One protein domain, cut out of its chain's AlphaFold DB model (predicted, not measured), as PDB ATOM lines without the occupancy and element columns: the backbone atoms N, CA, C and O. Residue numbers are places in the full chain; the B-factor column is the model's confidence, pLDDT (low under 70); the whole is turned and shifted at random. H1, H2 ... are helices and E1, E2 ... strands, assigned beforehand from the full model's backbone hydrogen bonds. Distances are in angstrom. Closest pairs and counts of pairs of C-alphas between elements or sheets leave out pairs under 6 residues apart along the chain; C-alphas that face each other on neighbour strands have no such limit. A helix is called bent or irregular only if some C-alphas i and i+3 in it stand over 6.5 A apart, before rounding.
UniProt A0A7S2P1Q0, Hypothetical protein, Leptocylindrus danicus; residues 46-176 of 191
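This is residues 46 to 176 of the 191 residues of the protein "Hypothetical protein" of Leptocylindrus danicus (UniProt A0A7S2P1Q0). One long helix, H2, folds back on itself near its start and then runs as the kinked arm H2b along one side of the domain, with short helices and loops gathered over it. H1 lies in the middle, between H2b and the side-by-side pair H5 and H6, while at one end the tail sticks out with residues 162 to 168 and 171 to 176. The printed part has 131 residues, with eight named helices and one named strand in the order H1, H2, E1, H3, H4, H5, H6, H7, H8. The class is mostly helix. The whole is compact, with a radius of gyration of the C-alphas of 16.0 A, and spans 43 by 35 by 33 A.

Start at residues 46 to 47, which pair in parallel with residues 104 to 105 of E1, residues 103 to 105; E1 pairs with no named strand. H2, residues 60 to 98, was assigned as one helix by its hydrogen bonds, but is bent: C-alphas 68 and 71 are 9.5 A apart. Its arms H2a, residues 60 to 68, and H2b, residues 71 to 98, touch through residues 73 to 77 of H2b, closest at the C-alphas of Tyr 66 and Leu 74, 5.2 A, at a shallow tilt of 21 degrees, opposite ways. H2b is irregular, with C-alphas 83 and 86 7.5 A apart, and has a kink of 46 degrees near residue 83. H1, residues 52 to 55, touches H2b at its residues 78 to 85; the closest C-alphas are those of Glu 54 and Leu 78, 5.9 A. H3, residues 111 to 119, is close but not clearly touching H1, with the C-alphas of Gln 55 and Leu 117 closest at 7.4 A. H4, residues 122 to 125, touches H5, residues 138 to 146, closest at the C-alphas of Ile 125 and Ile 139, 5.1 A. H5 touches H6, residues 150 to 153, closest at the C-alphas of Arg 141 and Ser 153, 4.8 A. H7, residues 160 to 163, and H8, residues 166 to 175, are near each other, their closest C-alphas those of Gln 161 and Ala 167, 5.2 A. Every O i to N i+4 pair is within hydrogen-bond range in H3, H5 and H8, against 4 of 5 in H2a and 18 of 24 in H2b; H1, H4, H6 and H7 are too short for such a pair.

Find C-alpha 52 at (135.945, 131.453, 143.071), where H1 begins. H2a is 13.3 A long; from C-alpha 71 at (144.971, 119.934, 132.118), H2b runs 37.5 A. H3 measures 12.2 A, H5 12.4 A, and H8 13.8 A to C-alpha 175 at (132.719, 156.647, 121.707).

The C-alphas of Ser 119 and Gly 176 are the two farthest apart, 49.5 A. The printed part has no cut. The link from H4 to H5, residues 126 to 137, is long. Mean pLDDT of the printed part is 94.5, and no printed residue is under 70.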
ATOM      1  N   LEU A  46     130.927 142.974 153.760       95.81
ATOM      2  CA  LEU A  46     130.433 142.433 152.500       95.81
ATOM      3  C   LEU A  46     131.117 141.096 152.223       95.81
ATOM      4  O   LEU A  46     132.342 141.019 152.205       95.81
ATOM      5  N   LEU A  47     130.330 140.052 151.965       96.56
ATOM      6  CA  LEU A  47     130.858 138.781 151.471       96.56
ATOM      7  C   LEU A  47     130.988 138.865 149.951       96.56
ATOM      8  O   LEU A  47     129.986 138.993 149.245       96.56
ATOM      9  N   LEU A  48     132.218 138.808 149.448       95.56
ATOM     10  CA  LEU A  48     132.515 138.900 148.024       95.56
ATOM     11  C   LEU A  48     132.982 137.547 147.487       95.56
ATOM     12  O   LEU A  48     133.809 136.868 148.086       95.56
ATOM     13  N   GLY A  49     132.480 137.175 146.310       94.75
ATOM     14  CA  GLY A  49     132.814 135.913 145.639       94.75
ATOM     15  C   GLY A  49     134.162 135.904 144.907       94.75
ATOM     16  O   GLY A  49     134.333 135.115 143.980       94.75
ATOM     17  N   ILE A  50     135.087 136.805 145.251       94.44
ATOM     18  CA  ILE A  50     136.421 136.866 144.631       94.44
ATOM     19  C   ILE A  50     137.211 135.611 145.023       94.44
ATOM     20  O   ILE A  50     137.099 135.142 146.152       94.44
ATOM     21  N   GLY A  51     137.978 135.055 144.083       95.69
ATOM     22  CA  GLY A  51     138.730 133.811 144.263       95.69
ATOM     23  C   GLY A  51     138.016 132.575 143.725       95.69
ATOM     24  O   GLY A  51     138.672 131.591 143.395       95.69
ATOM     25  N   ALA A  52     136.688 132.610 143.569       96.81
ATOM     26  CA  ALA A  52     135.945 131.453 143.071       96.81
ATOM     27  C   ALA A  52     136.312 131.091 141.622       96.81
ATOM     28  O   ALA A  52     136.433 129.915 141.279       96.81
ATOM     29  N   ASP A  53     136.465 132.091 140.750       96.38
ATOM     30  CA  ASP A  53     136.759 131.852 139.336       96.38
ATOM     31  C   ASP A  53     138.227 131.434 139.125       96.38
ATOM     32  O   ASP A  53     138.477 130.550 138.304       96.38
ATOM     33  N   GLU A  54     139.166 132.019 139.875       96.31
ATOM     34  CA  GLU A  54     140.606 131.720 139.832       96.31
ATOM     35  C   GLU A  54     140.936 130.321 140.370       96.31
ATOM     36  O   GLU A  54     141.839 129.662 139.864       96.31
ATOM     37  N   GLN A  55     140.201 129.842 141.379       97.25
ATOM     38  CA  GLN A  55     140.445 128.520 141.965       97.25
ATOM     39  C   GLN A  55     139.690 127.393 141.263       97.25
ATOM     40  O   GLN A  55     140.204 126.287 141.154       97.25
ATOM     41  N   MET A  56     138.478 127.661 140.764       97.88
ATOM     42  CA  MET A  56     137.593 126.623 140.214       97.88
ATOM     43  C   MET A  56     137.363 126.766 138.706       97.88
ATOM     44  O   MET A  56     136.366 126.309 138.149       97.88
ATOM     45  N   ALA A  57     138.299 127.421 138.029       97.69
ATOM     46  CA  ALA A  57     138.335 127.566 136.587       97.69
ATOM     47  C   ALA A  57     137.092 128.247 135.961       97.69
ATOM     48  O   ALA A  57     136.619 127.863 134.893       97.69
ATOM     49  N   GLY A  58     136.597 129.324 136.573       96.38
ATOM     50  CA  GLY A  58     135.365 130.012 136.158       96.38
ATOM     51  C   GLY A  58     135.473 130.990 134.984       96.38
ATOM     52  O   GLY A  58     134.448 131.389 134.425       96.38
ATOM     53  N   TYR A  59     136.674 131.401 134.569       95.62
ATOM     54  CA  TYR A  59     136.834 132.270 133.402       95.62
ATOM     55  C   TYR A  59     136.725 131.498 132.084       95.62
ATOM     56  O   TYR A  59     137.353 130.463 131.897       95.62
ATOM     57  N   GLY A  60     136.025 132.068 131.094       93.69
ATOM     58  CA  GLY A  60     135.913 131.463 129.757       93.69
ATOM     59  C   GLY A  60     137.268 131.190 129.089       93.69
ATOM     60  O   GLY A  60     137.404 130.220 128.347       93.69
ATOM     61  N   ARG A  61     138.297 131.987 129.413       95.69
ATOM     62  CA  ARG A  61     139.663 131.784 128.913       95.69
ATOM     63  C   ARG A  61     140.335 130.513 129.437       95.69
ATOM     64  O   ARG A  61     141.227 130.007 128.770       95.69
ATOM     65  N   HIS A  62     139.899 129.969 130.572       97.56
ATOM     66  CA  HIS A  62     140.426 128.711 131.107       97.56
ATOM     67  C   HIS A  62     140.158 127.549 130.166       97.56
ATOM     68  O   HIS A  62     141.048 126.754 129.895       97.56
ATOM     69  N   ARG A  63     138.973 127.524 129.551       96.81
ATOM     70  CA  ARG A  63     138.670 126.574 128.481       96.81
ATOM     71  C   ARG A  63     139.577 126.771 127.272       96.81
ATOM     72  O   ARG A  63     140.047 125.802 126.697       96.81
ATOM     73  N   SER A  64     139.861 128.016 126.891       97.44
ATOM     74  CA  SER A  64     140.805 128.303 125.804       97.44
ATOM     75  C   SER A  64     142.234 127.857 126.136       97.44
ATOM     76  O   SER A  64     142.969 127.469 125.237       97.44
ATOM     77  N   VAL A  65     142.657 127.929 127.400       98.19
ATOM     78  CA  VAL A  65     143.942 127.378 127.864       98.19
ATOM     79  C   VAL A  65     143.920 125.850 127.807       98.19
ATOM     80  O   VAL A  65     144.796 125.268 127.175       98.19
ATOM     81  N   TYR A  66     142.881 125.219 128.357       98.31
ATOM     82  CA  TYR A  66     142.694 123.769 128.308       98.31
ATOM     83  C   TYR A  66     142.715 123.227 126.874       98.31
ATOM     84  O   TYR A  66     143.453 122.301 126.566       98.31
ATOM     85  N   ASN A  67     141.989 123.856 125.949       97.69
ATOM     86  CA  ASN A  67     141.962 123.427 124.549       97.69
ATOM     87  C   ASN A  67     143.336 123.516 123.860       97.69
ATOM     88  O   ASN A  67     143.544 122.863 122.843       97.69
ATOM     89  N   ARG A  68     144.253 124.353 124.368       97.50
ATOM     90  CA  ARG A  68     145.599 124.531 123.802       97.50
ATOM     91  C   ARG A  68     146.630 123.572 124.387       97.50
ATOM     92  O   ARG A  68     147.567 123.229 123.679       97.50
ATOM     93  N   GLY A  69     146.494 123.182 125.653       97.06
ATOM     94  CA  GLY A  69     147.541 122.432 126.357       97.06
ATOM     95  C   GLY A  69     147.045 121.474 127.438       97.06
ATOM     96  O   GLY A  69     147.806 121.115 128.329       97.06
ATOM     97  N   GLY A  70     145.773 121.084 127.388       98.12
ATOM     98  CA  GLY A  70     145.169 120.136 128.316       98.12
ATOM     99  C   GLY A  70     145.129 120.627 129.763       98.12
ATOM    100  O   GLY A  70     145.134 121.828 130.050       98.12
ATOM    101  N   TYR A  71     145.053 119.666 130.684       97.81
ATOM    102  CA  TYR A  71     144.971 119.934 132.118       97.81
ATOM    103  C   TYR A  71     146.252 120.549 132.685       97.81
ATOM    104  O   TYR A  71     146.144 121.427 133.535       97.81
ATOM    105  N   ASP A  72     147.427 120.190 132.168       97.88
ATOM    106  CA  ASP A  72     148.705 120.740 132.638       97.88
ATOM    107  C   ASP A  72     148.775 122.255 132.408       97.88
ATOM    108  O   ASP A  72     149.078 123.028 133.320       97.88
ATOM    109  N   ALA A  73     148.409 122.706 131.201       98.25
ATOM    110  CA  ALA A  73     148.359 124.130 130.887       98.25
ATOM    111  C   ALA A  73     147.296 124.863 131.715       98.25
ATOM    112  O   ALA A  73     147.526 125.988 132.161       98.25
ATOM    113  N   LEU A  74     146.135 124.236 131.936       98.38
ATOM    114  CA  LEU A  74     145.084 124.806 132.772       98.38
ATOM    115  C   LEU A  74     145.554 124.960 134.222       98.38
ATOM    116  O   LEU A  74     145.381 126.028 134.800       98.38
ATOM    117  N   GLN A  75     146.166 123.929 134.800       97.69
ATOM    118  CA  GLN A  75     146.654 123.966 136.171       97.69
ATOM    119  C   GLN A  75     147.721 125.049 136.343       97.69
ATOM    120  O   GLN A  75     147.636 125.836 137.285       97.69
ATOM    121  N   ALA A  76     148.666 125.161 135.404       97.88
ATOM    122  CA  ALA A  76     149.671 126.222 135.416       97.88
ATOM    123  C   ALA A  76     149.046 127.629 135.353       97.88
ATOM    124  O   ALA A  76     149.463 128.525 136.091       97.88
ATOM    125  N   GLU A  77     148.020 127.826 134.516       98.06
ATOM    126  CA  GLU A  77     147.284 129.092 134.435       98.06
ATOM    127  C   GLU A  77     146.598 129.429 135.767       98.06
ATOM    128  O   GLU A  77     146.788 130.531 136.278       98.06
ATOM    129  N   LEU A  78     145.851 128.490 136.362       97.69
ATOM    130  CA  LEU A  78     145.151 128.716 137.634       97.69
ATOM    131  C   LEU A  78     146.133 129.016 138.775       97.69
ATOM    132  O   LEU A  78     145.896 129.913 139.581       97.69
ATOM    133  N   GLN A  79     147.269 128.317 138.826       96.88
ATOM    134  CA  GLN A  79     148.320 128.594 139.807       96.88
ATOM    135  C   GLN A  79     148.889 130.009 139.644       96.88
ATOM    136  O   GLN A  79     149.019 130.751 140.620       96.88
ATOM    137  N   MET A  80     149.149 130.436 138.406       97.06
ATOM    138  CA  MET A  80     149.584 131.803 138.126       97.06
ATOM    139  C   MET A  80     148.540 132.845 138.564       97.06
ATOM    140  O   MET A  80     148.907 133.901 139.084       97.06
ATOM    141  N   GLU A  81     147.251 132.573 138.353       95.56
ATOM    142  CA  GLU A  81     146.167 133.469 138.766       95.56
ATOM    143  C   GLU A  81     146.094 133.631 140.278       95.56
ATOM    144  O   GLU A  81     146.052 134.765 140.764       95.56
ATOM    145  N   LYS A  82     146.148 132.517 141.017       94.44
ATOM    146  CA  LYS A  82     146.163 132.518 142.485       94.44
ATOM    147  C   LYS A  82     147.305 133.382 143.019       94.44
ATOM    148  O   LYS A  82     147.068 134.289 143.811       94.44
ATOM    149  N   MET A  83     148.514 133.226 142.473       94.25
ATOM    150  CA  MET A  83     149.683 134.029 142.865       94.25
ATOM    151  C   MET A  83     149.556 135.528 142.555       94.25
ATOM    152  O   MET A  83     150.275 136.352 143.124       94.25
ATOM    153  N   ARG A  84     148.661 135.911 141.639       95.44
ATOM    154  CA  ARG A  84     148.480 137.298 141.184       95.44
ATOM    155  C   ARG A  84     147.178 137.930 141.664       95.44
ATOM    156  O   ARG A  84     146.963 139.115 141.397       95.44
ATOM    157  N   ILE A  85     146.316 137.196 142.367       94.25
ATOM    158  CA  ILE A  85     144.978 137.680 142.729       94.25
ATOM    159  C   ILE A  85     145.030 138.968 143.558       94.25
ATOM    160  O   ILE A  85     144.228 139.881 143.342       94.25
ATOM    161  N   TRP A  86     146.037 139.089 144.428       93.31
ATOM    162  CA  TRP A  86     146.249 140.261 145.274       93.31
ATOM    163  C   TRP A  86     146.467 141.542 144.458       93.31
ATOM    164  O   TRP A  86     145.865 142.576 144.746       93.31
ATOM    165  N   THR A  87     147.272 141.469 143.393       93.12
ATOM    166  CA  THR A  87     147.603 142.631 142.555       93.12
ATOM    167  C   THR A  87     146.554 142.880 141.471       93.12
ATOM    168  O   THR A  87     146.296 144.020 141.088       93.12
ATOM    169  N   ARG A  88     145.910 141.818 140.971       90.56
ATOM    170  CA  ARG A  88     144.942 141.897 139.868       90.56
ATOM    171  C   ARG A  88     143.551 142.334 140.314       90.56
ATOM    172  O   ARG A  88     142.935 143.138 139.609       90.56
ATOM    173  N   ASN A  89     143.085 141.814 141.448       90.56
ATOM    174  CA  ASN A  89     141.709 141.979 141.911       90.56
ATOM    175  C   ASN A  89     141.675 142.686 143.270       90.56
ATOM    176  O   ASN A  89     141.179 143.813 143.354       90.56
ATOM    177  N   LEU A  90     142.264 142.067 144.303       92.88
ATOM    178  CA  LEU A  90     142.056 142.474 145.699       92.88
ATOM    179  C   LEU A  90     142.452 143.929 145.945       92.88
ATOM    180  O   LEU A  90     141.670 144.673 146.519       92.88
ATOM    181  N   GLY A  91     143.598 144.382 145.434       93.50
ATOM    182  CA  GLY A  91     144.048 145.754 145.670       93.50
ATOM    183  C   GLY A  91     143.122 146.843 145.107       93.50
ATOM    184  O   GLY A  91     143.064 147.939 145.667       93.50
ATOM    185  N   ARG A  92     142.415 146.599 143.994       92.38
ATOM    186  CA  ARG A  92     141.437 147.567 143.456       92.38
ATOM    187  C   ARG A  92     140.118 147.471 144.217       92.38
ATOM    188  O   ARG A  92     139.558 148.500 144.577       92.38
ATOM    189  N   ASP A  93     139.631 146.251 144.424       92.56
ATOM    190  CA  ASP A  93     138.321 146.016 145.030       92.56
ATOM    191  C   ASP A  93     138.292 146.436 146.504       92.56
ATOM    192  O   ASP A  93     137.341 147.089 146.925       92.56
ATOM    193  N   ASP A  94     139.364 146.172 147.253       94.31
ATOM    194  CA  ASP A  94     139.506 146.580 148.652       94.31
ATOM    195  C   ASP A  94     139.431 148.103 148.829       94.31
ATOM    196  O   ASP A  94     138.683 148.594 149.673       94.31
ATOM    197  N   ARG A  95     140.112 148.872 147.968       94.75
ATOM    198  CA  ARG A  95     140.045 150.343 147.996       94.75
ATOM    199  C   ARG A  95     138.631 150.851 147.733       94.75
ATOM    200  O   ARG A  95     138.163 151.727 148.449       94.75
ATOM    201  N   CYS A  96     137.943 150.292 146.736       93.50
ATOM    202  CA  CYS A  96     136.563 150.676 146.431       93.50
ATOM    203  C   CYS A  96     135.604 150.367 147.591       93.50
ATOM    204  O   CYS A  96     134.688 151.145 147.859       93.50
ATOM    205  N   VAL A  97     135.788 149.235 148.274       94.69
ATOM    206  CA  VAL A  97     134.940 148.831 149.402       94.69
ATOM    207  C   VAL A  97     135.236 149.677 150.645       94.69
ATOM    208  O   VAL A  97     134.305 150.198 151.265       94.69
ATOM    209  N   SER A  98     136.516 149.889 150.951       94.44
ATOM    210  CA  SER A  98     136.981 150.669 152.102       94.44
ATOM    211  C   SER A  98     136.591 152.145 152.020       94.44
ATOM    212  O   SER A  98     136.193 152.722 153.030       94.44
ATOM    213  N   ASP A  99     136.601 152.740 150.823       95.88
ATOM    214  CA  ASP A  99     136.137 154.120 150.582       95.88
ATOM    215  C   ASP A  99     134.664 154.330 150.989       95.88
ATOM    216  O   ASP A  99     134.245 155.416 151.378       95.88
ATOM    217  N   ASN A 100     133.874 153.252 151.003       92.88
ATOM    218  CA  ASN A 100     132.479 153.266 151.442       92.88
ATOM    219  C   ASN A 100     132.300 152.938 152.940       92.88
ATOM    220  O   ASN A 100     131.173 152.704 153.394       92.88
ATOM    221  N   GLY A 101     133.392 152.885 153.713       94.44
ATOM    222  CA  GLY A 101     133.379 152.536 155.135       94.44
ATOM    223  C   GLY A 101     132.902 151.106 155.394       94.44
ATOM    224  O   GLY A 101     132.204 150.855 156.385       94.44
ATOM    225  N   ARG A 102     133.203 150.190 154.463       95.75
ATOM    226  CA  ARG A 102     132.839 148.769 154.514       95.75
ATOM    227  C   ARG A 102     134.094 147.906 154.482       95.75
ATOM    228  O   ARG A 102     135.118 148.310 153.952       95.75
ATOM    229  N   GLU A 103     133.974 146.701 155.016       96.38
ATOM    230  CA  GLU A 103     135.000 145.660 154.994       96.38
ATOM    231  C   GLU A 103     134.610 144.584 153.971       96.38
ATOM    232  O   GLU A 103     133.461 144.132 153.950       96.38
ATOM    233  N   ALA A 104     135.546 144.154 153.125       96.00
ATOM    234  CA  ALA A 104     135.350 143.001 152.252       96.00
ATOM    235  C   ALA A 104     135.848 141.721 152.932       96.00
ATOM    236  O   ALA A 104     136.952 141.684 153.464       96.00
ATOM    237  N   ARG A 105     135.057 140.649 152.859       96.81
ATOM    238  CA  ARG A 105     135.467 139.295 153.250       96.81
ATOM    239  C   ARG A 105     135.361 138.368 152.056       96.81
ATOM    240  O   ARG A 105     134.411 138.466 151.276       96.81
ATOM    241  N   PHE A 106     136.317 137.455 151.940       96.88
ATOM    242  CA  PHE A 106     136.503 136.616 150.761       96.88
ATOM    243  C   PHE A 106     136.426 135.133 151.145       96.88
ATOM    244  O   PHE A 106     137.465 134.498 151.272       96.88
ATOM    245  N   PRO A 107     135.221 134.550 151.320       97.19
ATOM    246  CA  PRO A 107     135.078 133.165 151.785       97.19
ATOM    247  C   PRO A 107     135.788 132.122 150.920       97.19
ATOM    248  O   PRO A 107     136.134 131.058 151.404       97.19
ATOM    249  N   PHE A 108     135.998 132.405 149.631       97.50
ATOM    250  CA  PHE A 108     136.733 131.492 148.760       97.50
ATOM    251  C   PHE A 108     138.245 131.549 148.978       97.50
ATOM    252  O   PHE A 108     138.917 130.612 148.587       97.50
ATOM    253  N   LEU A 109     138.783 132.617 149.569       97.00
ATOM    254  CA  LEU A 109     140.214 132.774 149.857       97.00
ATOM    255  C   LEU A 109     140.564 132.447 151.312       97.00
ATOM    256  O   LEU A 109     141.673 132.744 151.741       97.00
ATOM    257  N   ASP A 110     139.615 131.880 152.051       97.69
ATOM    258  CA  ASP A 110     139.853 131.296 153.366       97.69
ATOM    259  C   ASP A 110     140.884 130.163 153.260       97.69
ATOM    260  O   ASP A 110     140.846 129.390 152.294       97.69
ATOM    261  N   GLU A 111     141.816 130.078 154.212       97.62
ATOM    262  CA  GLU A 111     142.940 129.145 154.124       97.62
ATOM    263  C   GLU A 111     142.479 127.687 154.024       97.62
ATOM    264  O   GLU A 111     143.022 126.940 153.210       97.62
ATOM    265  N   GLU A 112     141.437 127.294 154.765       98.38
ATOM    266  CA  GLU A 112     140.924 125.919 154.749       98.38
ATOM    267  C   GLU A 112     140.258 125.586 153.407       98.38
ATOM    268  O   GLU A 112     140.372 124.470 152.895       98.38
ATOM    269  N   VAL A 113     139.577 126.562 152.795       97.88
ATOM    270  CA  VAL A 113     138.961 126.393 151.470       97.88
ATOM    271  C   VAL A 113     140.029 126.260 150.391       97.88
ATOM    272  O   VAL A 113     139.901 125.408 149.508       97.88
ATOM    273  N   VAL A 114     141.074 127.086 150.455       97.62
ATOM    274  CA  VAL A 114     142.199 127.027 149.514       97.62
ATOM    275  C   VAL A 114     142.924 125.693 149.652       97.62
ATOM    276  O   VAL A 114     143.092 124.998 148.653       97.62
ATOM    277  N   GLU A 115     143.284 125.294 150.873       98.31
ATOM    278  CA  GLU A 115     143.965 124.025 151.147       98.31
ATOM    279  C   GLU A 115     143.140 122.828 150.656       98.31
ATOM    280  O   GLU A 115     143.654 121.955 149.950       98.31
ATOM    281  N   PHE A 116     141.834 122.819 150.941       98.38
ATOM    282  CA  PHE A 116     140.936 121.780 150.451       98.38
ATOM    283  C   PHE A 116     140.941 121.707 148.922       98.38
ATOM    284  O   PHE A 116     141.131 120.627 148.366       98.38
ATOM    285  N   LEU A 117     140.777 122.836 148.227       97.88
ATOM    286  CA  LEU A 117     140.768 122.858 146.764       97.88
ATOM    287  C   LEU A 117     142.118 122.447 146.165       97.88
ATOM    288  O   LEU A 117     142.137 121.772 145.140       97.88
ATOM    289  N   GLU A 118     143.240 122.813 146.788       96.25
ATOM    290  CA  GLU A 118     144.577 122.420 146.326       96.25
ATOM    291  C   GLU A 118     144.879 120.935 146.533       96.25
ATOM    292  O   GLU A 118     145.657 120.365 145.767       96.25
ATOM    293  N   SER A 119     144.234 120.295 147.510       97.75
ATOM    294  CA  SER A 119     144.361 118.853 147.742       97.75
ATOM    295  C   SER A 119     143.644 117.991 146.693       97.75
ATOM    296  O   SER A 119     143.922 116.794 146.580       97.75
ATOM    297  N   LEU A 120     142.722 118.576 145.921       98.00
ATOM    298  CA  LEU A 120     141.896 117.845 144.967       98.00
ATOM    299  C   LEU A 120     142.551 117.736 143.581       98.00
ATOM    300  O   LEU A 120     143.155 118.694 143.086       98.00
ATOM    301  N   PRO A 121     142.352 116.609 142.873       97.44
ATOM    302  CA  PRO A 121     142.616 116.531 141.445       97.44
ATOM    303  C   PRO A 121     141.844 117.613 140.677       97.44
ATOM    304  O   PRO A 121     140.659 117.850 140.920       97.44
ATOM    305  N   ILE A 122     142.477 118.223 139.671       97.19
ATOM    306  CA  ILE A 122     141.837 119.276 138.861       97.19
ATOM    307  C   ILE A 122     140.539 118.810 138.182       97.19
ATOM    308  O   ILE A 122     139.634 119.619 137.966       97.19
ATOM    309  N   THR A 123     140.428 117.511 137.894       97.25
ATOM    310  CA  THR A 123     139.237 116.872 137.322       97.25
ATOM    311  C   THR A 123     138.036 116.869 138.265       97.25
ATOM    312  O   THR A 123     136.903 116.842 137.790       97.25
ATOM    313  N   ASP A 124     138.258 116.930 139.579       97.69
ATOM    314  CA  ASP A 124     137.184 117.028 140.575       97.69
ATOM    315  C   ASP A 124     136.717 118.481 140.727       97.69
ATOM    316  O   ASP A 124     135.543 118.759 140.982       97.69
ATOM    317  N   ILE A 125     137.628 119.428 140.493       98.19
ATOM    318  CA  ILE A 125     137.356 120.866 140.520       98.19
ATOM    319  C   ILE A 125     136.568 121.292 139.271       98.19
ATOM    320  O   ILE A 125     135.599 122.059 139.365       98.19
ATOM    321  N   CYS A 126     136.978 120.809 138.094       98.00
ATOM    322  CA  CYS A 126     136.395 121.171 136.807       98.00
ATOM    323  C   CYS A 126     136.563 120.075 135.740       98.00
ATOM    324  O   CYS A 126     137.537 119.333 135.735       98.00
ATOM    325  N   ASP A 127     135.636 120.039 134.782       97.88
ATOM    326  CA  ASP A 127     135.714 119.167 133.605       97.88
ATOM    327  C   ASP A 127     135.521 120.000 132.336       97.88
ATOM    328  O   ASP A 127     134.402 120.320 131.921       97.88
ATOM    329  N   MET A 128     136.631 120.370 131.701       96.88
ATOM    330  CA  MET A 128     136.611 121.239 130.524       96.88
ATOM    331  C   MET A 128     136.115 120.544 129.250       96.88
ATOM    332  O   MET A 128     135.933 121.221 128.237       96.88
ATOM    333  N   ASN A 129     135.823 119.240 129.282       96.25
ATOM    334  CA  ASN A 129     135.178 118.550 128.161       96.25
ATOM    335  C   ASN A 129     133.658 118.760 128.150       96.25
ATOM    336  O   ASN A 129     133.024 118.650 127.101       96.25
ATOM    337  N   ARG A 130     133.060 119.118 129.292       96.62
ATOM    338  CA  ARG A 130     131.630 119.454 129.388       96.62
ATOM    339  C   ARG A 130     131.359 120.865 128.903       96.62
ATOM    340  O   ARG A 130     132.268 121.689 128.817       96.62
ATOM    341  N   VAL A 131     130.097 121.179 128.633       95.44
ATOM    342  CA  VAL A 131     129.674 122.521 128.210       95.44
ATOM    343  C   VAL A 131     129.910 123.580 129.295       95.44
ATOM    344  O   VAL A 131     130.068 123.278 130.482       95.44
ATOM    345  N   GLN A 132     129.955 124.850 128.883       94.12
ATOM    346  CA  GLN A 132     129.983 125.962 129.834       94.12
ATOM    347  C   GLN A 132     128.695 125.982 130.660       94.12
ATOM    348  O   GLN A 132     127.613 125.763 130.122       94.12
ATOM    349  N   GLY A 133     128.804 126.287 131.950       93.38
ATOM    350  CA  GLY A 133     127.686 126.185 132.888       93.38
ATOM    351  C   GLY A 133     127.597 124.826 133.581       93.38
ATOM    352  O   GLY A 133     126.832 124.687 134.532       93.38
ATOM    353  N   GLU A 134     128.404 123.850 133.159       95.44
ATOM    354  CA  GLU A 134     128.482 122.521 133.773       95.44
ATOM    355  C   GLU A 134     129.912 122.153 134.162       95.44
ATOM    356  O   GLU A 134     130.151 121.759 135.301       95.44
ATOM    357  N   GLY A 135     130.847 122.289 133.216       96.69
ATOM    358  CA  GLY A 135     132.239 121.876 133.380       96.69
ATOM    359  C   GLY A 135     133.120 122.862 134.141       96.69
ATOM    360  O   GLY A 135     133.950 122.466 134.954       96.69
ATOM    361  N   ASP A 136     132.937 124.162 133.902       96.75
ATOM    362  CA  ASP A 136     133.589 125.215 134.684       96.75
ATOM    363  C   ASP A 136     132.975 125.292 136.081       96.75
ATOM    364  O   ASP A 136     131.756 125.215 136.226       96.75
ATOM    365  N   LYS A 137     133.799 125.487 137.114       97.31
ATOM    366  CA  LYS A 137     133.358 125.537 138.517       97.31
ATOM    367  C   LYS A 137     132.538 124.325 138.944       97.31
ATOM    368  O   LYS A 137     131.633 124.466 139.764       97.31
ATOM    369  N   MET A 138     132.824 123.153 138.377       97.94
ATOM    370  CA  MET A 138     132.010 121.952 138.556       97.94
ATOM    371  C   MET A 138     131.750 121.662 140.038       97.94
ATOM    372  O   MET A 138     130.588 121.534 140.425       97.94
ATOM    373  N   ILE A 139     132.791 121.674 140.877       98.00
ATOM    374  CA  ILE A 139     132.653 121.456 142.324       98.00
ATOM    375  C   ILE A 139     131.705 122.467 142.989       98.00
ATOM    376  O   ILE A 139     130.780 122.079 143.702       98.00
ATOM    377  N   LEU A 140     131.836 123.762 142.681       97.50
ATOM    378  CA  LEU A 140     130.959 124.805 143.224       97.50
ATOM    379  C   LEU A 140     129.508 124.625 142.772       97.50
ATOM    380  O   LEU A 140     128.575 124.855 143.539       97.50
ATOM    381  N   ARG A 141     129.303 124.211 141.519       97.50
ATOM    382  CA  ARG A 141     127.969 123.950 140.965       97.50
ATOM    383  C   ARG A 141     127.318 122.743 141.630       97.50
ATOM    384  O   ARG A 141     126.108 122.764 141.850       97.50
ATOM    385  N   LEU A 142     128.098 121.714 141.960       97.25
ATOM    386  CA  LEU A 142     127.632 120.560 142.728       97.25
ATOM    387  C   LEU A 142     127.218 120.981 144.138       97.25
ATOM    388  O   LEU A 142     126.090 120.693 144.535       97.25
ATOM    389  N   VAL A 143     128.056 121.748 144.842       97.00
ATOM    390  CA  VAL A 143     127.716 122.295 146.165       97.00
ATOM    391  C   VAL A 143     126.435 123.124 146.093       97.00
ATOM    392  O   VAL A 143     125.511 122.861 146.855       97.00
ATOM    393  N   ALA A 144     126.318 124.044 145.129       96.81
ATOM    394  CA  ALA A 144     125.118 124.861 144.933       96.81
ATOM    395  C   ALA A 144     123.844 124.016 144.753       96.81
ATOM    396  O   ALA A 144     122.793 124.364 145.290       96.81
ATOM    397  N   LYS A 145     123.930 122.886 144.036       96.81
ATOM    398  CA  LYS A 145     122.810 121.943 143.883       96.81
ATOM    399  C   LYS A 145     122.487 121.220 145.191       96.81
ATOM    400  O   LYS A 145     121.308 121.077 145.498       96.81
ATOM    401  N   ILE A 146     123.497 120.802 145.957       97.56
ATOM    402  CA  ILE A 146     123.321 120.122 147.252       97.56
ATOM    403  C   ILE A 146     122.602 121.036 148.251       97.56
ATOM    404  O   ILE A 146     121.684 120.591 148.934       97.56
ATOM    405  N   ILE A 147     122.962 122.321 148.295       97.19
ATOM    406  CA  ILE A 147     122.350 123.296 149.213       97.19
ATOM    407  C   ILE A 147     121.025 123.890 148.695       97.19
ATOM    408  O   ILE A 147     120.474 124.799 149.310       97.19
ATOM    409  N   GLY A 148     120.505 123.407 147.561       97.06
ATOM    410  CA  GLY A 148     119.205 123.812 147.014       97.06
ATOM    411  C   GLY A 148     119.200 125.104 146.186       97.06
ATOM    412  O   GLY A 148     118.138 125.572 145.771       97.06
ATOM    413  N   VAL A 149     120.362 125.690 145.880       96.12
ATOM    414  CA  VAL A 149     120.481 126.920 145.076       96.12
ATOM    415  C   VAL A 149     120.582 126.572 143.582       96.12
ATOM    416  O   VAL A 149     121.563 126.844 142.887       96.12
ATOM    417  N   HIS A 150     119.532 125.939 143.060       94.06
ATOM    418  CA  HIS A 150     119.526 125.387 141.702       94.06
ATOM    419  C   HIS A 150     119.576 126.458 140.605       94.06
ATOM    420  O   HIS A 150     120.278 126.277 139.610       94.06
ATOM    421  N   ALA A 151     118.878 127.584 140.797       93.19
ATOM    422  CA  ALA A 151     118.684 128.606 139.765       93.19
ATOM    423  C   ALA A 151     119.995 129.220 139.246       93.19
ATOM    424  O   ALA A 151     120.096 129.544 138.065       93.19
ATOM    425  N   CYS A 152     121.013 129.362 140.104       91.31
ATOM    426  CA  CYS A 152     122.319 129.881 139.696       91.31
ATOM    427  C   CYS A 152     123.360 128.786 139.419       91.31
ATOM    428  O   CYS A 152     124.430 129.091 138.894       91.31
ATOM    429  N   SER A 153     123.056 127.520 139.729       94.69
ATOM    430  CA  SER A 153     124.020 126.416 139.643       94.69
ATOM    431  C   SER A 153     124.487 126.105 138.218       94.69
ATOM    432  O   SER A 153     125.577 125.574 138.043       94.69
ATOM    433  N   SER A 154     123.719 126.474 137.190       93.75
ATOM    434  CA  SER A 154     124.066 126.278 135.773       93.75
ATOM    435  C   SER A 154     124.409 127.574 135.033       93.75
ATOM    436  O   SER A 154     124.741 127.550 133.849       93.75
ATOM    437  N   LEU A 155     124.366 128.731 135.707       94.44
ATOM    438  CA  LEU A 155     124.638 130.006 135.046       94.44
ATOM    439  C   LEU A 155     126.113 130.098 134.654       94.44
ATOM    440  O   LEU A 155     127.015 129.956 135.486       94.44
ATOM    441  N   VAL A 156     126.359 130.355 133.372       94.38
ATOM    442  CA  VAL A 156     127.700 130.633 132.853       94.38
ATOM    443  C   VAL A 156     128.203 131.941 133.454       94.38
ATOM    444  O   VAL A 156     127.478 132.940 133.497       94.38
ATOM    445  N   LYS A 157     129.463 131.949 133.898       93.62
ATOM    446  CA  LYS A 157     130.098 133.141 134.458       93.62
ATOM    447  C   LYS A 157     130.024 134.312 133.479       93.62
ATOM    448  O   LYS A 157     130.441 134.213 132.326       93.62
ATOM    449  N   ARG A 158     129.577 135.467 133.972       90.62
ATOM    450  CA  ARG A 158     129.643 136.752 133.262       90.62
ATOM    451  C   ARG A 158     130.274 137.782 134.184       90.62
ATOM    452  O   ARG A 158     129.878 137.887 135.338       90.62
ATOM    453  N   ALA A 159     131.277 138.516 133.697       87.38
ATOM    454  CA  ALA A 159     131.844 139.605 134.495       87.38
ATOM    455  C   ALA A 159     130.780 140.690 134.713       87.38
ATOM    456  O   ALA A 159     129.965 140.932 133.817       87.38
ATOM    457  N   ILE A 160     130.801 141.335 135.883       88.62
ATOM    458  CA  ILE A 160     129.766 142.289 136.305       88.62
ATOM    459  C   ILE A 160     129.553 143.369 135.248       88.62
ATOM    460  O   ILE A 160     128.407 143.642 134.900       88.62
ATOM    461  N   GLN A 161     130.625 143.905 134.651       87.06
ATOM    462  CA  GLN A 161     130.503 144.980 133.668       87.06
ATOM    463  C   GLN A 161     129.740 144.581 132.393       87.06
ATOM    464  O   GLN A 161     129.123 145.417 131.730       87.06
ATOM    465  N   PHE A 162     129.766 143.291 132.054       86.69
ATOM    466  CA  PHE A 162     129.027 142.745 130.920       86.69
ATOM    467  C   PHE A 162     127.616 142.324 131.336       86.69
ATOM    468  O   PHE A 162     126.666 142.546 130.587       86.69
ATOM    469  N   GLY A 163     127.468 141.759 132.538       86.19
ATOM    470  CA  GLY A 163     126.178 141.352 133.094       86.19
ATOM    471  C   GLY A 163     125.226 142.528 133.315       86.19
ATOM    472  O   GLY A 163     124.067 142.454 132.919       86.19
ATOM    473  N   SER A 164     125.728 143.640 133.861       89.31
ATOM    474  CA  SER A 164     124.959 144.873 134.083       89.31
ATOM    475  C   SER A 164     124.782 145.721 132.823       89.31
ATOM    476  O   SER A 164     124.057 146.711 132.843       89.31
ATOM    477  N   ARG A 165     125.457 145.357 131.722       86.88
ATOM    478  CA  ARG A 165     125.562 146.144 130.482       86.88
ATOM    479  C   ARG A 165     126.208 147.527 130.663       86.88
ATOM    480  O   ARG A 165     126.185 148.312 129.715       86.88
ATOM    481  N   ILE A 166     126.831 147.812 131.812       87.56
ATOM    482  CA  ILE A 166     127.496 149.101 132.057       87.56
ATOM    483  C   ILE A 166     128.662 149.333 131.095       87.56
ATOM    484  O   ILE A 166     128.842 150.458 130.650       87.56
ATOM    485  N   ALA A 167     129.389 148.281 130.694       83.81
ATOM    486  CA  ALA A 167     130.446 148.401 129.688       83.81
ATOM    487  C   ALA A 167     129.890 148.980 128.380       83.81
ATOM    488  O   ALA A 167     130.386 149.977 127.876       83.81
ATOM    489  N   LYS A 168     128.762 148.438 127.901       82.88
ATOM    490  CA  LYS A 168     128.097 148.929 126.690       82.88
ATOM    491  C   LYS A 168     127.615 150.373 126.841       82.88
ATOM    492  O   LYS A 168     127.745 151.151 125.904       82.88
ATOM    493  N   ALA A 169     127.031 150.720 127.989       83.94
ATOM    494  CA  ALA A 169     126.564 152.080 128.247       83.94
ATOM    495  C   ALA A 169     127.733 153.079 128.276       83.94
ATOM    496  O   ALA A 169     127.664 154.121 127.629       83.94
ATOM    497  N   SER A 170     128.824 152.718 128.956       82.62
ATOM    498  CA  SER A 170     130.059 153.501 129.018       82.62
ATOM    499  C   SER A 170     130.689 153.677 127.639       82.62
ATOM    500  O   SER A 170     131.093 154.780 127.284       82.62
ATOM    501  N   ASP A 171     130.739 152.615 126.836       84.31
ATOM    502  CA  ASP A 171     131.307 152.660 125.490       84.31
ATOM    503  C   ASP A 171     130.506 153.571 124.556       84.31
ATOM    504  O   ASP A 171     131.074 154.365 123.811       84.31
ATOM    505  N   VAL A 172     129.174 153.486 124.602       83.00
ATOM    506  CA  VAL A 172     128.298 154.371 123.823       83.00
ATOM    507  C   VAL A 172     128.456 155.820 124.275       83.00
ATOM    508  O   VAL A 172     128.546 156.702 123.430       83.00
ATOM    509  N   HIS A 173     128.535 156.065 125.584       81.31
ATOM    510  CA  HIS A 173     128.755 157.407 126.116       81.31
ATOM    511  C   HIS A 173     130.103 157.991 125.665       81.31
ATOM    512  O   HIS A 173     130.174 159.145 125.261       81.31
ATOM    513  N   GLN A 174     131.171 157.191 125.701       79.12
ATOM    514  CA  GLN A 174     132.525 157.666 125.420       79.12
ATOM    515  C   GLN A 174     132.851 157.749 123.921       79.12
ATOM    516  O   GLN A 174     133.599 158.631 123.504       79.12
ATOM    517  N   PHE A 175     132.329 156.824 123.112       77.44
ATOM    518  CA  PHE A 175     132.719 156.647 121.707       77.44
ATOM    519  C   PHE A 175     131.553 156.800 120.720       77.44
ATOM    520  O   PHE A 175     131.722 156.560 119.527       77.44
ATOM    521  N   GLY A 176     130.345 157.117 121.194       78.94
ATOM    522  CA  GLY A 176     129.118 157.168 120.388       78.94
ATOM    523  C   GLY A 176     128.588 155.791 119.956       78.94
ATOM    524  O   GLY A 176     127.443 155.671 119.524       78.94
TER     525      GLY A 176